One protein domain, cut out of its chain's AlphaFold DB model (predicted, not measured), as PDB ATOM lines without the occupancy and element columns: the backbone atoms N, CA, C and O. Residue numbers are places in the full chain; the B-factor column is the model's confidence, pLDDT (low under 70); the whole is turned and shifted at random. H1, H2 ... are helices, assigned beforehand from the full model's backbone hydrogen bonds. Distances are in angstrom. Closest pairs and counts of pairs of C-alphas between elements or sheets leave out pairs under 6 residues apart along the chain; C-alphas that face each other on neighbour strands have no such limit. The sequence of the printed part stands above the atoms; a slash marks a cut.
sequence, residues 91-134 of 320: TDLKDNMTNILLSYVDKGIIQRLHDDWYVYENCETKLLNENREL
ATOM      1  N   THR A  91      43.031  -8.024  40.293       86.81
ATOM      2  CA  THR A  91      42.651  -6.601  40.236       86.81
ATOM      3  C   THR A  91      43.179  -5.897  38.991       86.81
ATOM      4  O   THR A  91      42.430  -5.166  38.345       86.81
ATOM      5  N   ASP A  92      44.422  -6.175  38.603       91.12
ATOM      6  CA  ASP A  92      45.080  -5.500  37.479       91.12
ATOM      7  C   ASP A  92      44.408  -5.842  36.143       91.12
ATOM      8  O   ASP A  92      44.233  -4.986  35.272       91.12
ATOM      9  N   LEU A  93      43.963  -7.095  35.991       91.00
ATOM     10  CA  LEU A  93      43.231  -7.543  34.809       91.00
ATOM     11  C   LEU A  93      41.860  -6.873  34.720       91.00
ATOM     12  O   LEU A  93      41.467  -6.419  33.643       91.00
ATOM     13  N   LYS A  94      41.144  -6.797  35.848       92.38
ATOM     14  CA  LYS A  94      39.842  -6.130  35.930       92.38
ATOM     15  C   LYS A  94      39.963  -4.666  35.508       92.38
ATOM     16  O   LYS A  94      39.171  -4.210  34.683       92.38
ATOM     17  N   ASP A  95      40.952  -3.946  36.029       91.56
ATOM     18  CA  ASP A  95      41.116  -2.517  35.755       91.56
ATOM     19  C   ASP A  95      41.538  -2.270  34.299       91.56
ATOM     20  O   ASP A  95      40.960  -1.418  33.621       91.56
ATOM     21  N   ASN A  96      42.458  -3.078  33.763       94.56
ATOM     22  CA  ASN A  96      42.854  -2.993  32.357       94.56
ATOM     23  C   ASN A  96      41.675  -3.273  31.404       94.56
ATOM     24  O   ASN A  96      41.395  -2.484  30.500       94.56
ATOM     25  N   MET A  97      40.919  -4.352  31.638       94.12
ATOM     26  CA  MET A  97      39.748  -4.690  30.820       94.12
ATOM     27  C   MET A  97      38.640  -3.643  30.926       94.12
ATOM     28  O   MET A  97      37.997  -3.324  29.926       94.12
ATOM     29  N   THR A  98      38.442  -3.069  32.113       92.62
ATOM     30  CA  THR A  98      37.473  -1.985  32.317       92.62
ATOM     31  C   THR A  98      37.868  -0.748  31.513       92.62
ATOM     32  O   THR A  98      37.029  -0.197  30.804       92.62
ATOM     33  N   ASN A  99      39.146  -0.354  31.526       94.44
ATOM     34  CA  ASN A  99      39.640   0.772  30.727       94.44
ATOM     35  C   ASN A  99      39.465   0.535  29.219       94.44
ATOM     36  O   ASN A  99      39.046   1.436  28.488       94.44
ATOM     37  N   ILE A 100      39.729  -0.686  28.745       94.75
ATOM     38  CA  ILE A 100      39.499  -1.059  27.343       94.75
ATOM     39  C   ILE A 100      38.010  -0.961  26.997       94.75
ATOM     40  O   ILE A 100      37.663  -0.358  25.978       94.75
ATOM     41  N   LEU A 101      37.130  -1.501  27.847       93.62
ATOM     42  CA  LEU A 101      35.683  -1.471  27.633       93.62
ATOM     43  C   LEU A 101      35.148  -0.036  27.583       93.62
ATOM     44  O   LEU A 101      34.399   0.299  26.667       93.62
ATOM     45  N   LEU A 102      35.584   0.825  28.506       93.56
ATOM     46  CA  LEU A 102      35.248   2.250  28.496       93.56
ATOM     47  C   LEU A 102      35.691   2.911  27.189       93.56
ATOM     48  O   LEU A 102      34.892   3.581  26.539       93.56
ATOM     49  N   SER A 103      36.906   2.615  26.712       96.31
ATOM     50  CA  SER A 103      37.384   3.141  25.429       96.31
ATOM     51  C   SER A 103      36.514   2.710  24.235       96.31
ATOM     52  O   SER A 103      36.402   3.441  23.251       96.31
ATOM     53  N   TYR A 104      35.892   1.528  24.290       95.00
ATOM     54  CA  TYR A 104      34.987   1.040  23.244       95.00
ATOM     55  C   TYR A 104      33.608   1.687  23.308       95.00
ATOM     56  O   TYR A 104      33.003   1.930  22.257       95.00
ATOM     57  N   VAL A 105      33.129   1.986  24.516       93.31
ATOM     58  CA  VAL A 105      31.907   2.763  24.729       93.31
ATOM     59  C   VAL A 105      32.101   4.190  24.218       93.31
ATOM     60  O   VAL A 105      31.313   4.628  23.381       93.31
ATOM     61  N   ASP A 106      33.194   4.860  24.592       95.75
ATOM     62  CA  ASP A 106      33.506   6.233  24.163       95.75
ATOM     63  C   ASP A 106      33.653   6.351  22.642       95.75
ATOM     64  O   ASP A 106      33.170   7.294  22.015       95.75
ATOM     65  N   LYS A 107      34.275   5.350  22.008       95.56
ATOM     66  CA  LYS A 107      34.386   5.271  20.542       95.56
ATOM     67  C   LYS A 107      33.058   4.931  19.854       95.56
ATOM     68  O   LYS A 107      33.024   4.878  18.622       95.56
ATOM     69  N   GLY A 108      31.991   4.631  20.595       94.25
ATOM     70  CA  GLY A 108      30.691   4.222  20.057       94.25
ATOM     71  C   GLY A 108      30.722   2.874  19.329       94.25
ATOM     72  O   GLY A 108      29.915   2.629  18.432       94.25
ATOM     73  N   ILE A 109      31.685   2.001  19.639       94.06
ATOM     74  CA  ILE A 109      31.792   0.666  19.023       94.06
ATOM     75  C   ILE A 109      30.647  -0.223  19.508       94.06
ATOM     76  O   ILE A 109      30.008  -0.883  18.695       94.06
ATOM     77  N   ILE A 110      30.336  -0.173  20.806       90.56
ATOM     78  CA  ILE A 110      29.239  -0.949  21.399       90.56
ATOM     79  C   ILE A 110      27.888  -0.571  20.783       90.56
ATOM     80  O   ILE A 110      27.097  -1.456  20.477       90.56
ATOM     81  N   GLN A 111      27.646   0.719  20.522       88.62
ATOM     82  CA  GLN A 111      26.406   1.156  19.876       88.62
ATOM     83  C   GLN A 111      26.285   0.619  18.445       88.62
ATOM     84  O   GLN A 111      25.224   0.148  18.058       88.62
ATOM     85  N   ARG A 112      27.377   0.636  17.670       90.75
ATOM     86  CA  ARG A 112      27.385   0.038  16.324       90.75
ATOM     87  C   ARG A 112      27.106  -1.457  16.373       90.75
ATOM     88  O   ARG A 112      26.277  -1.941  15.619       90.75
ATOM     89  N   LEU A 113      27.731  -2.163  17.313       89.62
ATOM     90  CA  LEU A 113      27.486  -3.587  17.505       89.62
ATOM     91  C   LEU A 113      26.028  -3.862  17.906       89.62
ATOM     92  O   LEU A 113      25.440  -4.840  17.459       89.62
ATOM     93  N   HIS A 114      25.426  -2.996  18.723       86.00
ATOM     94  CA  HIS A 114      24.008  -3.099  19.051       86.00
ATOM     95  C   HIS A 114      23.134  -2.961  17.803       86.00
ATOM     96  O   HIS A 114      22.268  -3.802  17.572       86.00
ATOM     97  N   ASP A 115      23.383  -1.946  16.982       84.81
ATOM     98  CA  ASP A 115      22.608  -1.714  15.766       84.81
ATOM     99  C   ASP A 115      22.749  -2.888  14.781       84.81
ATOM    100  O   ASP A 115      21.747  -3.388  14.281       84.81
ATOM    101  N   ASP A 116      23.968  -3.391  14.576       85.62
ATOM    102  CA  ASP A 116      24.246  -4.459  13.609       85.62
ATOM    103  C   ASP A 116      23.637  -5.816  14.016       85.62
ATOM    104  O   ASP A 116      23.228  -6.598  13.155       85.62
ATOM    105  N   TRP A 117      23.572  -6.120  15.320       81.75
ATOM    106  CA  TRP A 117      23.140  -7.437  15.815       81.75
ATOM    107  C   TRP A 117      21.706  -7.477  16.358       81.75
ATOM    108  O   TRP A 117      21.051  -8.517  16.251       81.75
ATOM    109  N   TYR A 118      21.210  -6.387  16.953       73.06
ATOM    110  CA  TYR A 118      19.877  -6.342  17.572       73.06
ATOM    111  C   TYR A 118      18.824  -5.666  16.694       73.06
ATOM    112  O   TYR A 118      17.643  -6.012  16.792       73.06
ATOM    113  N   VAL A 119      19.213  -4.718  15.837       66.62
ATOM    114  CA  VAL A 119      18.280  -3.995  14.968       66.62
ATOM    115  C   VAL A 119      18.246  -4.673  13.603       66.62
ATOM    116  O   VAL A 119      18.879  -4.239  12.648       66.62
ATOM    117  N   TYR A 120      17.459  -5.744  13.488       61.53
ATOM    118  CA  TYR A 120      17.064  -6.216  12.164       61.53
ATOM    119  C   TYR A 120      15.934  -5.314  11.657       61.53
ATOM    120  O   TYR A 120      14.787  -5.416  12.102       61.53
ATOM    121  N   GLU A 121      16.259  -4.369  10.770       54.41
ATOM    122  CA  GLU A 121      15.248  -3.609  10.039       54.41
ATOM    123  C   GLU A 121      14.519  -4.547   9.067       54.41
ATOM    124  O   GLU A 121      14.858  -4.644   7.890       54.41
ATOM    125  N   ASN A 122      13.442  -5.190   9.528       50.31
ATOM    126  CA  ASN A 122      12.375  -5.579   8.614       50.31
ATOM    127  C   ASN A 122      11.730  -4.286   8.103       50.31
ATOM    128  O   ASN A 122      10.790  -3.754   8.704       50.31
ATOM    129  N   CYS A 123      12.267  -3.781   6.989       47.44
ATOM    130  CA  CYS A 123      11.787  -2.619   6.236       47.44
ATOM    131  C   CYS A 123      10.279  -2.723   5.894       47.44
ATOM    132  O   CYS A 123       9.609  -1.721   5.669       47.44
ATOM    133  N   GLU A 124       9.709  -3.927   5.967       49.16
ATOM    134  CA  GLU A 124       8.290  -4.233   5.754       49.16
ATOM    135  C   GLU A 124       7.364  -3.838   6.923       49.16
ATOM    136  O   GLU A 124       6.177  -3.572   6.733       49.16
ATOM    137  N   THR A 125       7.886  -3.731   8.150       50.59
ATOM    138  CA  THR A 125       7.060  -3.385   9.325       50.59
ATOM    139  C   THR A 125       6.755  -1.896   9.437       50.59
ATOM    140  O   THR A 125       5.803  -1.529  10.129       50.59
ATOM    141  N   LYS A 126       7.512  -1.033   8.744       48.28
ATOM    142  CA  LYS A 126       7.174   0.392   8.618       48.28
ATOM    143  C   LYS A 126       5.905   0.561   7.776       48.28
ATOM    144  O   LYS A 126       5.013   1.274   8.210       48.28
ATOM    145  N   LEU A 127       5.738  -0.213   6.700       47.28
ATOM    146  CA  LEU A 127       4.537  -0.167   5.849       47.28
ATOM    147  C   LEU A 127       3.274  -0.705   6.550       47.28
ATOM    148  O   LEU A 127       2.199  -0.130   6.410       47.28
ATOM    149  N   LEU A 128       3.390  -1.757   7.368       51.09
ATOM    150  CA  LEU A 128       2.259  -2.293   8.150       51.09
ATOM    151  C   LEU A 128       1.911  -1.462   9.396       51.09
ATOM    152  O   LEU A 128       0.773  -1.501   9.861       51.09
ATOM    153  N   ASN A 129       2.870  -0.718   9.954       48.69
ATOM    154  CA  ASN A 129       2.609   0.204  11.061       48.69
ATOM    155  C   ASN A 129       2.130   1.585  10.576       48.69
ATOM    156  O   ASN A 129       1.436   2.263  11.329       48.69
ATOM    157  N   GLU A 130       2.470   1.990   9.350       47.66
ATOM    158  CA  GLU A 130       1.999   3.231   8.717       47.66
ATOM    159  C   GLU A 130       0.586   3.074   8.130       47.66
ATOM    160  O   GLU A 130      -0.217   3.996   8.220       47.66
ATOM    161  N   ASN A 131       0.220   1.860   7.696       42.75
ATOM    162  CA  ASN A 131      -1.160   1.494   7.355       42.75
ATOM    163  C   ASN A 131      -1.984   1.039   8.568       42.75
ATOM    164  O   ASN A 131      -3.066   0.468   8.415       42.75
ATOM    165  N   ARG A 132      -1.524   1.313   9.799       45.88
ATOM    166  CA  ARG A 132      -2.402   1.308  10.973       45.88
ATOM    167  C   ARG A 132      -3.258   2.571  10.913       45.88
ATOM    168  O   ARG A 132      -3.129   3.473  11.740       45.88
ATOM    169  N   GLU A 133      -4.078   2.629   9.868       46.81
ATOM    170  CA  GLU A 133      -5.066   3.653   9.607       46.81
ATOM    171  C   GLU A 133      -5.795   3.951  10.916       46.81
ATOM    172  O   GLU A 133      -6.375   3.075  11.560       46.81
ATOM    173  N   LEU A 134      -5.615   5.192  11.356       53.22
ATOM    174  CA  LEU A 134      -6.338   5.911  12.393       53.22
ATOM    175  C   LEU A 134      -7.512   5.143  13.043       53.22
ATOM    176  O   LEU A 134      -8.677   5.321  12.712       53.22
TER     177      LEU A 134
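This is residues 91 to 134 of the 320 residues of the protein "Hypothetical protein" of Rotaria sp. Silwood2 (UniProt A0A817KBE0). Three helices follow one another along a thin, extended rod, with a corner between H1 and H2 and a stretched link, residues 119 to 123, leading from H2 to the short H3. No helix folds back on another. The printed part has 44 residues, with three named helices, H1, H2 and H3 in that order, and no named strand, and its class is all helix. It is extended, with a radius of gyration of the C-alphas of 18.4 A and spans of 58 by 18 by 16 A.

H1, residues 91 to 106, begins at C-alpha 91 (42.651, -6.601, 40.236) and is 22.5 A long. H2, residues 109 to 118, is 13.9 A long. H3, residues 124 to 130, is 10.2 A long and ends at C-alpha 130 (1.999, 3.231, 8.717).

H1 and H2 are close but not clearly touching; their closest C-alphas, those of Tyr 104 and Ile 110, are 6.4 A apart. Their lines are about perpendicular, at 73 degrees. H3 is apart from H1 and from H2. In H1, H2 and H3 every O i to N i+4 pair is within hydrogen-bond range.

The two C-alphas farthest apart, those of Asp 92 and Leu 134, are 58.3 A apart. The printed part has no cut, and both links are tight. The mean pLDDT of the printed part is 76.3, and residues 119 to 134 are under 70.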